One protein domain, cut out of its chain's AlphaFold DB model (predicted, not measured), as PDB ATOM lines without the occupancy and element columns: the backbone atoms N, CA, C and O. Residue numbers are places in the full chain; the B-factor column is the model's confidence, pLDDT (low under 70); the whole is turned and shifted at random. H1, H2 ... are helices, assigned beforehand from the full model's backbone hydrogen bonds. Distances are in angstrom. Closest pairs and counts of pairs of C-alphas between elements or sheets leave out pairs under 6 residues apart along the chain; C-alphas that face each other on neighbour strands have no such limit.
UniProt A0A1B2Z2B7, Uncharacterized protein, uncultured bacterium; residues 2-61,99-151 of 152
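AT A GLANCE: This is residues 2 to 61 and 99 to 151 of the 152 residues of an uncharacterized protein of uncultured bacterium (UniProt A0A1B2Z2B7). Two long helices, H2 and H4, run side by side the same way as the core; H5 folds back near H4, H1 sits at the end where H2 and H4 begin, and residues 52 to 60 of H3 stick out. The printed part has 113 residues, with five named helices, H1 to H5 along the chain, and no named strand: all helix. It is loose, with a radius of gyration of the C-alphas of 17.8 A, and spans 53 by 33 by 26 A.

HOW THE PARTS SIT: H2, residues 18 to 45, touches H4, residues 99 to 124, at a shallow tilt of 15 degrees; their closest C-alphas, Ala 41 and Ile 121, are 5.1 A apart. H1, residues 2 to 11, only just touches H4, at residue 99 alone, with 3 pairs of C-alphas within 8 A; the closest, Ser 5 and Leu 99, are 6.4 A apart. H5, residues 131 to 149, is near H4. H3, residues 51 to 60, touches no helix. In these five helices every O i to N i+4 pair is within hydrogen-bond range.

IN THESE COORDINATES: H2 is 40.6 A long, H4 37.9 A and H5 26.9 A. H1 begins at C-alpha 2 (-22.954, 8.988, -28.124); H5 ends at C-alpha 149 (-32.276, -3.820, -13.492).

THE WHOLE: Residues 62 to 98 are not printed, and C-alphas 61 and 99 are 40.1 A apart. Residues 15 to 19 and 150 to 151 have pLDDT under 70.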
ATOM      1  N   HIS A   2     -23.688   7.785 -27.693       82.00
ATOM      2  CA  HIS A   2     -22.954   8.988 -28.124       82.00
ATOM      3  C   HIS A   2     -23.667  10.319 -27.781       82.00
ATOM      4  O   HIS A   2     -23.075  11.195 -27.155       82.00
ATOM      5  N   LEU A   3     -24.962  10.451 -28.109       81.38
ATOM      6  CA  LEU A   3     -25.747  11.668 -27.825       81.38
ATOM      7  C   LEU A   3     -25.888  11.959 -26.321       81.38
ATOM      8  O   LEU A   3     -25.683  13.098 -25.903       81.38
ATOM      9  N   LYS A   4     -26.172  10.924 -25.513       82.19
ATOM     10  CA  LYS A   4     -26.227  11.022 -24.043       82.19
ATOM     11  C   LYS A   4     -24.888  11.509 -23.488       82.19
ATOM     12  O   LYS A   4     -24.847  12.503 -22.774       82.19
ATOM     13  N   SER A   5     -23.789  10.880 -23.909       81.69
ATOM     14  CA  SER A   5     -22.436  11.223 -23.456       81.69
ATOM     15  C   SER A   5     -22.079  12.680 -23.739       81.69
ATOM     16  O   SER A   5     -21.665  13.390 -22.829       81.69
ATOM     17  N   LYS A   6     -22.325  13.155 -24.970       83.56
ATOM     18  CA  LYS A   6     -22.062  14.547 -25.375       83.56
ATOM     19  C   LYS A   6     -22.846  15.562 -24.537       83.56
ATOM     20  O   LYS A   6     -22.383  16.679 -24.316       83.56
ATOM     21  N   LYS A   7     -24.055  15.203 -24.095       83.12
ATOM     22  CA  LYS A   7     -24.880  16.068 -23.246       83.12
ATOM     23  C   LYS A   7     -24.357  16.095 -21.805       83.12
ATOM     24  O   LYS A   7     -24.226  17.184 -21.264       83.12
ATOM     25  N   ILE A   8     -23.998  14.941 -21.232       82.75
ATOM     26  CA  ILE A   8     -23.442  14.830 -19.869       82.75
ATOM     27  C   ILE A   8     -22.123  15.597 -19.755       82.75
ATOM     28  O   ILE A   8     -21.954  16.370 -18.815       82.75
ATOM     29  N   THR A   9     -21.208  15.430 -20.717       82.94
ATOM     30  CA  THR A   9     -19.906  16.119 -20.702       82.94
ATOM     31  C   THR A   9     -20.061  17.629 -20.827       82.94
ATOM     32  O   THR A   9     -19.384  18.366 -20.115       82.94
ATOM     33  N   LYS A  10     -21.002  18.096 -21.662       84.06
ATOM     34  CA  LYS A  10     -21.339  19.521 -21.773       84.06
ATOM     35  C   LYS A  10     -21.937  20.077 -20.477       84.06
ATOM     36  O   LYS A  10     -21.580  21.183 -20.091       84.06
ATOM     37  N   THR A  11     -22.837  19.342 -19.821       83.88
ATOM     38  CA  THR A  11     -23.496  19.795 -18.584       83.88
ATOM     39  C   THR A  11     -22.531  19.828 -17.394       83.88
ATOM     40  O   THR A  11     -22.586  20.769 -16.611       83.88
ATOM     41  N   HIS A  12     -21.607  18.868 -17.293       81.31
ATOM     42  CA  HIS A  12     -20.629  18.784 -16.198       81.31
ATOM     43  C   HIS A  12     -19.277  19.455 -16.501       81.31
ATOM     44  O   HIS A  12     -18.364  19.383 -15.685       81.31
ATOM     45  N   ASN A  13     -19.132  20.095 -17.668       80.69
ATOM     46  CA  ASN A  13     -17.899  20.747 -18.129       80.69
ATOM     47  C   ASN A  13     -16.640  19.850 -18.032       80.69
ATOM     48  O   ASN A  13     -15.548  20.306 -17.688       80.69
ATOM     49  N   ILE A  14     -16.802  18.554 -18.316       76.88
ATOM     50  CA  ILE A  14     -15.719  17.565 -18.245       76.88
ATOM     51  C   ILE A  14     -14.838  17.734 -19.488       76.88
ATOM     52  O   ILE A  14     -15.327  17.597 -20.613       76.88
ATOM     53  N   LYS A  15     -13.544  18.029 -19.296       68.25
ATOM     54  CA  LYS A  15     -12.562  18.056 -20.392       68.25
ATOM     55  C   LYS A  15     -12.327  16.646 -20.931       68.25
ATOM     56  O   LYS A  15     -12.321  15.681 -20.176       68.25
ATOM     57  N   ASP A  16     -12.160  16.597 -22.248       63.03
ATOM     58  CA  ASP A  16     -12.018  15.426 -23.115       63.03
ATOM     59  C   ASP A  16     -11.505  14.158 -22.407       63.03
ATOM     60  O   ASP A  16     -10.350  14.078 -21.980       63.03
ATOM     61  N   ASN A  17     -12.394  13.174 -22.248       65.69
ATOM     62  CA  ASN A  17     -12.105  11.953 -21.506       65.69
ATOM     63  C   ASN A  17     -11.752  10.824 -22.486       65.69
ATOM     64  O   ASN A  17     -12.626  10.303 -23.181       65.69
ATOM     65  N   LYS A  18     -10.483  10.394 -22.504       68.69
ATOM     66  CA  LYS A  18     -10.020   9.221 -23.273       68.69
ATOM     67  C   LYS A  18     -10.837   7.953 -22.972       68.69
ATOM     68  O   LYS A  18     -11.005   7.117 -23.858       68.69
ATOM     69  N   GLU A  19     -11.399   7.824 -21.767       69.81
ATOM     70  CA  GLU A  19     -12.269   6.703 -21.387       69.81
ATOM     71  C   GLU A  19     -13.563   6.656 -22.205       69.81
ATOM     72  O   GLU A  19     -14.085   5.571 -22.463       69.81
ATOM     73  N   TRP A  20     -14.078   7.805 -22.655       74.12
ATOM     74  CA  TRP A  20     -15.259   7.857 -23.514       74.12
ATOM     75  C   TRP A  20     -14.977   7.242 -24.884       74.12
ATOM     76  O   TRP A  20     -15.782   6.457 -25.386       74.12
ATOM     77  N   PHE A  21     -13.815   7.555 -25.462       78.75
ATOM     78  CA  PHE A  21     -13.394   6.982 -26.737       78.75
ATOM     79  C   PHE A  21     -13.189   5.468 -26.615       78.75
ATOM     80  O   PHE A  21     -13.715   4.710 -27.429       78.75
ATOM     81  N   PHE A  22     -12.510   5.018 -25.554       81.38
ATOM     82  CA  PHE A  22     -12.309   3.591 -25.300       81.38
ATOM     83  C   PHE A  22     -13.633   2.851 -25.060       81.38
ATOM     84  O   PHE A  22     -13.858   1.793 -25.639       81.38
ATOM     85  N   SER A  23     -14.549   3.426 -24.275       79.81
ATOM     86  CA  SER A  23     -15.877   2.843 -24.028       79.81
ATOM     87  C   SER A  23     -16.733   2.800 -25.296       79.81
ATOM     88  O   SER A  23     -17.478   1.843 -25.512       79.81
ATOM     89  N   GLY A  24     -16.603   3.808 -26.162       85.06
ATOM     90  CA  GLY A  24     -17.224   3.830 -27.482       85.06
ATOM     91  C   GLY A  24     -16.696   2.723 -28.390       85.06
ATOM     92  O   GLY A  24     -17.494   1.972 -28.950       85.06
ATOM     93  N   ALA A  25     -15.372   2.580 -28.486       87.00
ATOM     94  CA  ALA A  25     -14.728   1.520 -29.258       87.00
ATOM     95  C   ALA A  25     -15.089   0.125 -28.725       87.00
ATOM     96  O   ALA A  25     -15.468  -0.749 -29.501       87.00
ATOM     97  N   LEU A  26     -15.057  -0.060 -27.401       87.94
ATOM     98  CA  LEU A  26     -15.466  -1.299 -26.751       87.94
ATOM     99  C   LEU A  26     -16.930  -1.618 -27.055       87.94
ATOM    100  O   LEU A  26     -17.222  -2.725 -27.479       87.94
ATOM    101  N   SER A  27     -17.843  -0.650 -26.926       87.38
ATOM    102  CA  SER A  27     -19.253  -0.870 -27.265       87.38
ATOM    103  C   SER A  27     -19.450  -1.221 -28.733       87.38
ATOM    104  O   SER A  27     -20.317  -2.038 -29.027       87.38
ATOM    105  N   LEU A  28     -18.711  -0.593 -29.648       90.12
ATOM    106  CA  LEU A  28     -18.786  -0.911 -31.070       90.12
ATOM    107  C   LEU A  28     -18.334  -2.357 -31.304       90.12
ATOM    108  O   LEU A  28     -19.058  -3.129 -31.927       90.12
ATOM    109  N   PHE A  29     -17.189  -2.740 -30.733       92.06
ATOM    110  CA  PHE A  29     -16.686  -4.109 -30.778       92.06
ATOM    111  C   PHE A  29     -17.693  -5.109 -30.193       92.06
ATOM    112  O   PHE A  29     -17.977  -6.124 -30.820       92.06
ATOM    113  N   THR A  30     -18.292  -4.808 -29.037       89.06
ATOM    114  CA  THR A  30     -19.309  -5.666 -28.412       89.06
ATOM    115  C   THR A  30     -20.550  -5.809 -29.294       89.06
ATOM    116  O   THR A  30     -21.089  -6.904 -29.397       89.06
ATOM    117  N   VAL A  31     -20.991  -4.745 -29.975       89.94
ATOM    118  CA  VAL A  31     -22.113  -4.821 -30.928       89.94
ATOM    119  C   VAL A  31     -21.760  -5.700 -32.126       89.94
ATOM    120  O   VAL A  31     -22.564  -6.549 -32.498       89.94
ATOM    121  N   PHE A  32     -20.562  -5.556 -32.701       92.81
ATOM    122  CA  PHE A  32     -20.118  -6.433 -33.787       92.81
ATOM    123  C   PHE A  32     -20.044  -7.894 -33.341       92.81
ATOM    124  O   PHE A  32     -20.613  -8.755 -34.005       92.81
ATOM    125  N   ALA A  33     -19.435  -8.166 -32.185       90.38
ATOM    126  CA  ALA A  33     -19.374  -9.507 -31.612       90.38
ATOM    127  C   ALA A  33     -20.775 -10.098 -31.380       90.38
ATOM    128  O   ALA A  33     -21.020 -11.256 -31.714       90.38
ATOM    129  N   MET A  34     -21.711  -9.296 -30.866       90.25
ATOM    130  CA  MET A  34     -23.107  -9.688 -30.677       90.25
ATOM    131  C   MET A  34     -23.779 -10.051 -32.007       90.25
ATOM    132  O   MET A  34     -24.400 -11.105 -32.101       90.25
ATOM    133  N   ILE A  35     -23.633  -9.216 -33.042       90.38
ATOM    134  CA  ILE A  35     -24.190  -9.482 -34.376       90.38
ATOM    135  C   ILE A  35     -23.607 -10.779 -34.938       90.38
ATOM    136  O   ILE A  35     -24.364 -11.639 -35.383       90.38
ATOM    137  N   THR A  36     -22.286 -10.956 -34.884       91.06
ATOM    138  CA  THR A  36     -21.625 -12.178 -35.361       91.06
ATOM    139  C   THR A  36     -22.127 -13.412 -34.620       91.06
ATOM    140  O   THR A  36     -22.460 -14.402 -35.263       91.06
ATOM    141  N   LEU A  37     -22.257 -13.356 -33.291       90.56
ATOM    142  CA  LEU A  37     -22.784 -14.475 -32.507       90.56
ATOM    143  C   LEU A  37     -24.227 -14.815 -32.870       90.56
ATOM    144  O   LEU A  37     -24.561 -15.992 -32.938       90.56
ATOM    145  N   ILE A  38     -25.073 -13.821 -33.142       89.12
ATOM    146  CA  ILE A  38     -26.445 -14.069 -33.603       89.12
ATOM    147  C   ILE A  38     -26.432 -14.796 -34.955       89.12
ATOM    148  O   ILE A  38     -27.175 -15.755 -35.129       89.12
ATOM    149  N   HIS A  39     -25.558 -14.407 -35.889       89.56
ATOM    150  CA  HIS A  39     -25.432 -15.111 -37.172       89.56
ATOM    151  C   HIS A  39     -24.942 -16.551 -36.981       89.56
ATOM    152  O   HIS A  39     -25.480 -17.466 -37.598       89.56
ATOM    153  N   VAL A  40     -23.978 -16.772 -36.083       89.31
ATOM    154  CA  VAL A  40     -23.518 -18.121 -35.717       89.31
ATOM    155  C   VAL A  40     -24.649 -18.941 -35.086       89.31
ATOM    156  O   VAL A  40     -24.816 -20.106 -35.432       89.31
ATOM    157  N   ALA A  41     -25.461 -18.341 -34.213       87.56
ATOM    158  CA  ALA A  41     -26.620 -19.000 -33.614       87.56
ATOM    159  C   ALA A  41     -27.650 -19.415 -34.665       87.56
ATOM    160  O   ALA A  41     -28.127 -20.545 -34.645       87.56
ATOM    161  N   MET A  42     -27.947 -18.534 -35.621       86.69
ATOM    162  CA  MET A  42     -28.869 -18.845 -36.711       86.69
ATOM    163  C   MET A  42     -28.332 -19.934 -37.625       86.69
ATOM    164  O   MET A  42     -29.066 -20.861 -37.940       86.69
ATOM    165  N   TYR A  43     -27.043 -19.898 -37.957       88.50
ATOM    166  CA  TYR A  43     -26.418 -20.971 -38.725       88.50
ATOM    167  C   TYR A  43     -26.415 -22.312 -37.971       88.50
ATOM    168  O   TYR A  43     -26.575 -23.367 -38.576       88.50
ATOM    169  N   SER A  44     -26.269 -22.290 -36.641       86.19
ATOM    170  CA  SER A  44     -26.370 -23.501 -35.821       86.19
ATOM    171  C   SER A  44     -27.780 -24.093 -35.794       86.19
ATOM    172  O   SER A  44     -27.901 -25.298 -35.597       86.19
ATOM    173  N   ILE A  45     -28.817 -23.262 -35.902       84.94
ATOM    174  CA  ILE A  45     -30.219 -23.695 -35.862       84.94
ATOM    175  C   ILE A  45     -30.679 -24.142 -37.254       84.94
ATOM    176  O   ILE A  45     -31.302 -25.192 -37.386       84.94
ATOM    177  N   GLU A  46     -30.325 -23.381 -38.289       86.25
ATOM    178  CA  GLU A  46     -30.643 -23.670 -39.684       86.25
ATOM    179  C   GLU A  46     -29.374 -23.569 -40.553       86.25
ATOM    180  O   GLU A  46     -29.067 -22.511 -41.110       86.25
ATOM    181  N   PRO A  47     -28.620 -24.672 -40.724       84.00
ATOM    182  CA  PRO A  47     -27.365 -24.665 -41.483       84.00
ATOM    183  C   PRO A  47     -27.516 -24.322 -42.973       84.00
ATOM    184  O   PRO A  47     -26.536 -23.998 -43.641       84.00
ATOM    185  N   SER A  48     -28.736 -24.404 -43.514       87.56
ATOM    186  CA  SER A  48     -29.068 -24.065 -44.904       87.56
ATOM    187  C   SER A  48     -29.377 -22.583 -45.132       87.56
ATOM    188  O   SER A  48     -29.746 -22.210 -46.247       87.56
ATOM    189  N   ILE A  49     -29.264 -21.735 -44.105       86.50
ATOM    190  CA  ILE A  49     -29.645 -20.327 -44.208       86.50
ATOM    191  C   ILE A  49     -28.732 -19.550 -45.171       86.50
ATOM    192  O   ILE A  49     -27.513 -19.484 -45.012       86.50
ATOM    193  N   ASP A  50     -29.341 -18.901 -46.166       90.38
ATOM    194  CA  ASP A  50     -28.681 -17.896 -47.000       90.38
ATOM    195  C   ASP A  50     -28.976 -16.505 -46.430       90.38
ATOM    196  O   ASP A  50     -30.034 -15.917 -46.671       90.38
ATOM    197  N   PHE A  51     -28.028 -15.971 -45.660       87.81
ATOM    198  CA  PHE A  51     -28.174 -14.676 -44.996       87.81
ATOM    199  C   PHE A  51     -28.433 -13.523 -45.970       87.81
ATOM    200  O   PHE A  51     -29.235 -12.640 -45.670       87.81
ATOM    201  N   ILE A  52     -27.792 -13.517 -47.141       90.19
ATOM    202  CA  ILE A  52     -27.949 -12.425 -48.109       90.19
ATOM    203  C   ILE A  52     -29.359 -12.451 -48.689       90.19
ATOM    204  O   ILE A  52     -30.018 -11.409 -48.779       90.19
ATOM    205  N   LYS A  53     -29.848 -13.647 -49.029       90.44
ATOM    206  CA  LYS A  53     -31.223 -13.832 -49.488       90.44
ATOM    207  C   LYS A  53     -32.226 -13.419 -48.413       90.44
ATOM    208  O   LYS A  53     -33.163 -12.695 -48.739       90.44
ATOM    209  N   GLN A  54     -32.015 -13.816 -47.159       87.62
ATOM    210  CA  GLN A  54     -32.914 -13.472 -46.052       87.62
ATOM    211  C   GLN A  54     -32.946 -11.964 -45.767       87.62
ATOM    212  O   GLN A  54     -34.024 -11.397 -45.622       87.62
ATOM    213  N   ILE A  55     -31.796 -11.281 -45.777       88.69
ATOM    214  CA  ILE A  55     -31.733  -9.818 -45.609       88.69
ATOM    215  C   ILE A  55     -32.490  -9.114 -46.736       88.69
ATOM    216  O   ILE A  55     -33.253  -8.180 -46.486       88.69
ATOM    217  N   LYS A  56     -32.302  -9.567 -47.982       90.75
ATOM    218  CA  LYS A  56     -33.015  -9.002 -49.128       90.75
ATOM    219  C   LYS A  56     -34.518  -9.223 -48.996       90.75
ATOM    220  O   LYS A  56     -35.262  -8.263 -49.156       90.75
ATOM    221  N   LEU A  57     -34.939 -10.447 -48.668       89.81
ATOM    222  CA  LEU A  57     -36.344 -10.789 -48.456       89.81
ATOM    223  C   LEU A  57     -36.965  -9.919 -47.368       89.81
ATOM    224  O   LEU A  57     -38.004  -9.330 -47.625       89.81
ATOM    225  N   PHE A  58     -36.304  -9.769 -46.220       87.69
ATOM    226  CA  PHE A  58     -36.762  -8.914 -45.126       87.69
ATOM    227  C   PHE A  58     -36.921  -7.451 -45.557       87.69
ATOM    228  O   PHE A  58     -37.910  -6.800 -45.240       87.69
ATOM    229  N   TRP A  59     -35.965  -6.917 -46.319       87.62
ATOM    230  CA  TRP A  59     -36.019  -5.519 -46.742       87.62
ATOM    231  C   TRP A  59     -37.128  -5.244 -47.756       87.62
ATOM    232  O   TRP A  59     -37.791  -4.208 -47.690       87.62
ATOM    233  N   THR A  60     -37.301  -6.161 -48.709       89.81
ATOM    234  CA  THR A  60     -38.274  -6.036 -49.800       89.81
ATOM    235  C   THR A  60     -39.632  -6.633 -49.467       89.81
ATOM    236  O   THR A  60     -40.511  -6.592 -50.322       89.81
ATOM    237  N   TYR A  61     -39.801  -7.221 -48.281       88.75
ATOM    238  CA  TYR A  61     -41.066  -7.805 -47.862       88.75
ATOM    239  C   TYR A  61     -42.142  -6.724 -47.904       88.75
ATOM    240  O   TYR A  61     -41.952  -5.645 -47.350       88.75
ATOM    241  N   LEU A  99     -21.263   9.673 -16.332       78.94
ATOM    242  CA  LEU A  99     -20.907   9.097 -17.627       78.94
ATOM    243  C   LEU A  99     -20.476   7.624 -17.500       78.94
ATOM    244  O   LEU A  99     -20.937   6.777 -18.263       78.94
ATOM    245  N   ASN A 100     -19.644   7.310 -16.504       78.38
ATOM    246  CA  ASN A 100     -19.099   5.967 -16.302       78.38
ATOM    247  C   ASN A 100     -20.175   4.952 -15.891       78.38
ATOM    248  O   ASN A 100     -20.118   3.792 -16.308       78.38
ATOM    249  N   ILE A 101     -21.182   5.376 -15.123       82.06
ATOM    250  CA  ILE A 101     -22.309   4.518 -14.736       82.06
ATOM    251  C   ILE A 101     -23.174   4.203 -15.963       82.06
ATOM    252  O   ILE A 101     -23.485   3.036 -16.203       82.06
ATOM    253  N   GLU A 102     -23.499   5.206 -16.782       82.94
ATOM    254  CA  GLU A 102     -24.304   5.018 -17.997       82.94
ATOM    255  C   GLU A 102     -23.618   4.093 -19.017       82.94
ATOM    256  O   GLU A 102     -24.265   3.218 -19.598       82.94
ATOM    257  N   TRP A 103     -22.298   4.220 -19.198       83.25
ATOM    258  CA  TRP A 103     -21.530   3.314 -20.061       83.25
ATOM    259  C   TRP A 103     -21.473   1.887 -19.518       83.25
ATOM    260  O   TRP A 103     -21.658   0.942 -20.286       83.25
ATOM    261  N   LYS A 104     -21.285   1.701 -18.205       83.44
ATOM    262  CA  LYS A 104     -21.321   0.367 -17.583       83.44
ATOM    263  C   LYS A 104     -22.698  -0.283 -17.711       83.44
ATOM    264  O   LYS A 104     -22.762  -1.470 -18.023       83.44
ATOM    265  N   LYS A 105     -23.788   0.472 -17.514       84.06
ATOM    266  CA  LYS A 105     -25.166  -0.020 -17.712       84.06
ATOM    267  C   LYS A 105     -25.381  -0.479 -19.163       84.06
ATOM    268  O   LYS A 105     -25.888  -1.577 -19.380       84.06
ATOM    269  N   HIS A 106     -24.925   0.310 -20.141       84.62
ATOM    270  CA  HIS A 106     -24.983  -0.036 -21.571       84.62
ATOM    271  C   HIS A 106     -24.205  -1.308 -21.914       84.62
ATOM    272  O   HIS A 106     -24.747  -2.230 -22.517       84.62
ATOM    273  N   LEU A 107     -22.935  -1.374 -21.506       85.25
ATOM    274  CA  LEU A 107     -22.073  -2.522 -21.785       85.25
ATOM    275  C   LEU A 107     -22.575  -3.789 -21.089       85.25
ATOM    276  O   LEU A 107     -22.558  -4.856 -21.694       85.25
ATOM    277  N   ARG A 108     -23.084  -3.682 -19.854       86.62
ATOM    278  CA  ARG A 108     -23.704  -4.811 -19.149       86.62
ATOM    279  C   ARG A 108     -24.898  -5.362 -19.927       86.62
ATOM    280  O   ARG A 108     -24.989  -6.574 -20.068       86.62
ATOM    281  N   ALA A 109     -25.768  -4.499 -20.456       84.81
ATOM    282  CA  ALA A 109     -26.907  -4.947 -21.256       84.81
ATOM    283  C   ALA A 109     -26.452  -5.712 -22.512       84.81
ATOM    284  O   ALA A 109     -26.967  -6.792 -22.795       84.81
ATOM    285  N   LEU A 110     -25.432  -5.210 -23.221       85.75
ATOM    286  CA  LEU A 110     -24.857  -5.904 -24.380       85.75
ATOM    287  C   LEU A 110     -24.239  -7.260 -24.010       85.75
ATOM    288  O   LEU A 110     -24.430  -8.241 -24.724       85.75
ATOM    289  N   LEU A 111     -23.528  -7.340 -22.881       86.81
ATOM    290  CA  LEU A 111     -22.942  -8.590 -22.395       86.81
ATOM    291  C   LEU A 111     -24.004  -9.616 -21.985       86.81
ATOM    292  O   LEU A 111     -23.813 -10.803 -22.227       86.81
ATOM    293  N   VAL A 112     -25.125  -9.177 -21.405       86.50
ATOM    294  CA  VAL A 112     -26.261 -10.058 -21.084       86.50
ATOM    295  C   VAL A 112     -26.845 -10.665 -22.358       86.50
ATOM    296  O   VAL A 112     -27.081 -11.870 -22.394       86.50
ATOM    297  N   ILE A 113     -27.011  -9.864 -23.416       85.25
ATOM    298  CA  ILE A 113     -27.482 -10.362 -24.716       85.25
ATOM    299  C   ILE A 113     -26.491 -11.382 -25.285       85.25
ATOM    300  O   ILE A 113     -26.900 -12.470 -25.668       85.25
ATOM    301  N   ILE A 114     -25.190 -11.074 -25.283       88.88
ATOM    302  CA  ILE A 114     -24.145 -12.006 -25.736       88.88
ATOM    303  C   ILE A 114     -24.184 -13.320 -24.947       88.88
ATOM    304  O   ILE A 114     -24.136 -14.393 -25.546       88.88
ATOM    305  N   GLY A 115     -24.287 -13.242 -23.618       87.94
ATOM    306  CA  GLY A 115     -24.372 -14.416 -22.754       87.94
ATOM    307  C   GLY A 115     -25.596 -15.270 -23.070       87.94
ATOM    308  O   GLY A 115     -25.476 -16.485 -23.205       87.94
ATOM    309  N   PHE A 116     -26.754 -14.640 -23.272       86.62
ATOM    310  CA  PHE A 116     -27.967 -15.348 -23.667       86.62
ATOM    311  C   PHE A 116     -27.837 -16.002 -25.047       86.62
ATOM    312  O   PHE A 116     -28.156 -17.177 -25.190       86.62
ATOM    313  N   THR A 117     -27.303 -15.292 -26.042       86.81
ATOM    314  CA  THR A 117     -27.042 -15.866 -27.369       86.81
ATOM    315  C   THR A 117     -26.095 -17.064 -27.277       86.81
ATOM    316  O   THR A 117     -26.327 -18.076 -27.930       86.81
ATOM    317  N   GLY A 118     -25.069 -17.001 -26.422       87.94
ATOM    318  CA  GLY A 118     -24.184 -18.134 -26.147       87.94
ATOM    319  C   GLY A 118     -24.918 -19.346 -25.564       87.94
ATOM    320  O   GLY A 118     -24.680 -20.471 -25.998       87.94
ATOM    321  N   ILE A 119     -25.854 -19.126 -24.633       87.19
ATOM    322  CA  ILE A 119     -26.712 -20.189 -24.086       87.19
ATOM    323  C   ILE A 119     -27.589 -20.793 -25.187       87.19
ATOM    324  O   ILE A 119     -27.696 -22.014 -25.269       87.19
ATOM    325  N   VAL A 120     -28.176 -19.965 -26.056       86.44
ATOM    326  CA  VAL A 120     -28.997 -20.429 -27.187       86.44
ATOM    327  C   VAL A 120     -28.180 -21.295 -28.146       86.44
ATOM    328  O   VAL A 120     -28.642 -22.373 -28.499       86.44
ATOM    329  N   ILE A 121     -26.958 -20.877 -28.497       87.25
ATOM    330  CA  ILE A 121     -26.031 -21.678 -29.317       87.25
ATOM    331  C   ILE A 121     -25.720 -23.013 -28.636       87.25
ATOM    332  O   ILE A 121     -25.703 -24.053 -29.285       87.25
ATOM    333  N   GLY A 122     -25.457 -23.000 -27.327       85.81
ATOM    334  CA  GLY A 122     -25.192 -24.224 -26.575       85.81
ATOM    335  C   GLY A 122     -26.387 -25.177 -26.588       85.81
ATOM    336  O   GLY A 122     -26.216 -26.367 -26.827       85.81
ATOM    337  N   LEU A 123     -27.598 -24.657 -26.378       86.31
ATOM    338  CA  LEU A 123     -28.831 -25.447 -26.378       86.31
ATOM    339  C   LEU A 123     -29.182 -25.994 -27.765       86.31
ATOM    340  O   LEU A 123     -29.615 -27.144 -27.853       86.31
ATOM    341  N   SER A 124     -28.952 -25.224 -28.833       85.50
ATOM    342  CA  SER A 124     -29.266 -25.648 -30.203       85.50
ATOM    343  C   SER A 124     -28.451 -26.859 -30.660       85.50
ATOM    344  O   SER A 124     -28.898 -27.574 -31.551       85.50
ATOM    345  N   GLN A 125     -27.303 -27.140 -30.030       84.06
ATOM    346  CA  GLN A 125     -26.524 -28.362 -30.281       84.06
ATOM    347  C   GLN A 125     -27.207 -29.634 -29.755       84.06
ATOM    348  O   GLN A 125     -26.921 -30.725 -30.243       84.06
ATOM    349  N   PHE A 126     -28.088 -29.515 -28.759       86.75
ATOM    350  CA  PHE A 126     -28.779 -30.658 -28.158       86.75
ATOM    351  C   PHE A 126     -30.212 -30.790 -28.669       86.75
ATOM    352  O   PHE A 126     -30.663 -31.899 -28.950       86.75
ATOM    353  N   ILE A 127     -30.943 -29.674 -28.750       83.44
ATOM    354  CA  ILE A 127     -32.359 -29.647 -29.128       83.44
ATOM    355  C   ILE A 127     -32.627 -28.394 -29.962       83.44
ATOM    356  O   ILE A 127     -32.424 -27.272 -29.501       83.44
ATOM    357  N   VAL A 128     -33.163 -28.581 -31.169       79.88
ATOM    358  CA  VAL A 128     -33.667 -27.476 -31.988       79.88
ATOM    359  C   VAL A 128     -35.115 -27.199 -31.589       79.88
ATOM    360  O   VAL A 128     -36.021 -27.972 -31.898       79.88
ATOM    361  N   LEU A 129     -35.327 -26.115 -30.843       81.88
ATOM    362  CA  LEU A 129     -36.659 -25.666 -30.436       81.88
ATOM    363  C   LEU A 129     -37.386 -24.964 -31.592       81.88
ATOM    364  O   LEU A 129     -36.761 -24.461 -32.523       81.88
ATOM    365  N   ALA A 130     -38.716 -24.898 -31.513       83.62
ATOM    366  CA  ALA A 130     -39.513 -24.109 -32.448       83.62
ATOM    367  C   ALA A 130     -39.179 -22.611 -32.327       83.62
ATOM    368  O   ALA A 130     -38.966 -22.108 -31.222       83.62
ATOM    369  N   GLU A 131     -39.212 -21.887 -33.448       78.88
ATOM    370  CA  GLU A 131     -38.847 -20.461 -33.542       78.88
ATOM    371  C   GLU A 131     -39.520 -19.584 -32.476       78.88
ATOM    372  O   GLU A 131     -38.875 -18.747 -31.840       78.88
ATOM    373  N   ILE A 132     -40.807 -19.834 -32.215       83.12
ATOM    374  CA  ILE A 132     -41.604 -19.092 -31.231       83.12
ATOM    375  C   ILE A 132     -41.010 -19.144 -29.816       83.12
ATOM    376  O   ILE A 132     -41.118 -18.176 -29.066       83.12
ATOM    377  N   VAL A 133     -40.347 -20.244 -29.450       86.19
ATOM    378  CA  VAL A 133     -39.738 -20.412 -28.125       86.19
ATOM    379  C   VAL A 133     -38.545 -19.476 -27.969       86.19
ATOM    380  O   VAL A 133     -38.385 -18.863 -26.913       86.19
ATOM    381  N   TYR A 134     -37.748 -19.292 -29.026       82.75
ATOM    382  CA  TYR A 134     -36.642 -18.337 -29.011       82.75
ATOM    383  C   TYR A 134     -37.150 -16.896 -28.925       82.75
ATOM    384  O   TYR A 134     -36.631 -16.118 -28.125       82.75
ATOM    385  N   VAL A 135     -38.200 -16.549 -29.680       81.75
ATOM    386  CA  VAL A 135     -38.803 -15.204 -29.639       81.75
ATOM    387  C   VAL A 135     -39.339 -14.888 -28.241       81.75
ATOM    388  O   VAL A 135     -38.988 -13.858 -27.664       81.75
ATOM    389  N   LEU A 136     -40.139 -15.789 -27.662       86.38
ATOM    390  CA  LEU A 136     -40.674 -15.618 -26.309       86.38
ATOM    391  C   LEU A 136     -39.565 -15.589 -25.253       86.38
ATOM    392  O   LEU A 136     -39.644 -14.798 -24.316       86.38
ATOM    393  N   GLY A 137     -38.515 -16.395 -25.422       85.31
ATOM    394  CA  GLY A 137     -37.345 -16.391 -24.548       85.31
ATOM    395  C   GLY A 137     -36.619 -15.044 -24.549       85.31
ATOM    396  O   GLY A 137     -36.331 -14.507 -23.482       85.31
ATOM    397  N   ILE A 138     -36.387 -14.458 -25.729       82.31
ATOM    398  CA  ILE A 138     -35.758 -13.134 -25.866       82.31
ATOM    399  C   ILE A 138     -36.632 -12.055 -25.224       82.31
ATOM    400  O   ILE A 138     -36.143 -11.273 -24.409       82.31
ATOM    401  N   VAL A 139     -37.925 -12.012 -25.562       83.75
ATOM    402  CA  VAL A 139     -38.853 -11.004 -25.025       83.75
ATOM    403  C   VAL A 139     -38.970 -11.130 -23.507       83.75
ATOM    404  O   VAL A 139     -38.867 -10.128 -22.800       83.75
ATOM    405  N   GLY A 140     -39.119 -12.354 -22.999       87.31
ATOM    406  CA  GLY A 140     -39.187 -12.639 -21.571       87.31
ATOM    407  C   GLY A 140     -37.912 -12.237 -20.837       87.31
ATOM    408  O   GLY A 140     -37.986 -11.606 -19.785       87.31
ATOM    409  N   LEU A 141     -36.738 -12.520 -21.409       85.94
ATOM    410  CA  LEU A 141     -35.461 -12.131 -20.818       85.94
ATOM    411  C   LEU A 141     -35.264 -10.615 -20.808       85.94
ATOM    412  O   LEU A 141     -34.807 -10.073 -19.806       85.94
ATOM    413  N   ILE A 142     -35.627  -9.916 -21.886       82.19
ATOM    414  CA  ILE A 142     -35.551  -8.450 -21.938       82.19
ATOM    415  C   ILE A 142     -36.516  -7.837 -20.920       82.19
ATOM    416  O   ILE A 142     -36.131  -6.929 -20.185       82.19
ATOM    417  N   ALA A 143     -37.748  -8.347 -20.837       83.94
ATOM    418  CA  ALA A 143     -38.725  -7.905 -19.849       83.94
ATOM    419  C   ALA A 143     -38.217  -8.138 -18.418       83.94
ATOM    420  O   ALA A 143     -38.230  -7.214 -17.608       83.94
ATOM    421  N   ALA A 144     -37.686  -9.328 -18.126       85.81
ATOM    422  CA  ALA A 144     -37.094  -9.650 -16.831       85.81
ATOM    423  C   ALA A 144     -35.883  -8.759 -16.514       85.81
ATOM    424  O   ALA A 144     -35.780  -8.241 -15.407       85.81
ATOM    425  N   TYR A 145     -34.991  -8.524 -17.480       84.19
ATOM    426  CA  TYR A 145     -33.848  -7.630 -17.302       84.19
ATOM    427  C   TYR A 145     -34.302  -6.201 -16.988       84.19
ATOM    428  O   TYR A 145     -33.791  -5.584 -16.056       84.19
ATOM    429  N   ASN A 146     -35.297  -5.690 -17.712       80.88
ATOM    430  CA  ASN A 146     -35.842  -4.357 -17.471       80.88
ATOM    431  C   ASN A 146     -36.545  -4.255 -16.111       80.88
ATOM    432  O   ASN A 146     -36.389  -3.242 -15.442       80.88
ATOM    433  N   LEU A 147     -37.250  -5.293 -15.660       82.94
ATOM    434  CA  LEU A 147     -37.875  -5.304 -14.333       82.94
ATOM    435  C   LEU A 147     -36.840  -5.386 -13.201       82.94
ATOM    436  O   LEU A 147     -36.949  -4.681 -12.205       82.94
ATOM    437  N   LEU A 148     -35.814  -6.227 -13.348       81.06
ATOM    438  CA  LEU A 148     -34.824  -6.465 -12.290       81.06
ATOM    439  C   LEU A 148     -33.740  -5.379 -12.223       81.06
ATOM    440  O   LEU A 148     -33.186  -5.126 -11.154       81.06
ATOM    441  N   VAL A 149     -33.402  -4.764 -13.359       74.12
ATOM    442  CA  VAL A 149     -32.276  -3.820 -13.492       74.12
ATOM    443  C   VAL A 149     -32.736  -2.407 -13.868       74.12
ATOM    444  O   VAL A 149     -32.018  -1.445 -13.591       74.12
ATOM    445  N   GLY A 150     -33.911  -2.252 -14.485       58.69
ATOM    446  CA  GLY A 150     -34.408  -0.979 -15.020       58.69
ATOM    447  C   GLY A 150     -35.006  -0.004 -14.001       58.69
ATOM    448  O   GLY A 150     -35.198   1.154 -14.358       58.69
ATOM    449  N   GLU A 151     -35.224  -0.406 -12.744       47.53
ATOM    450  CA  GLU A 151     -35.831   0.449 -11.701       47.53
ATOM    451  C   GLU A 151     -34.893   0.846 -10.539       47.53
ATOM    452  O   GLU A 151     -35.336   1.009  -9.402       47.53
TER     453      GLU A 151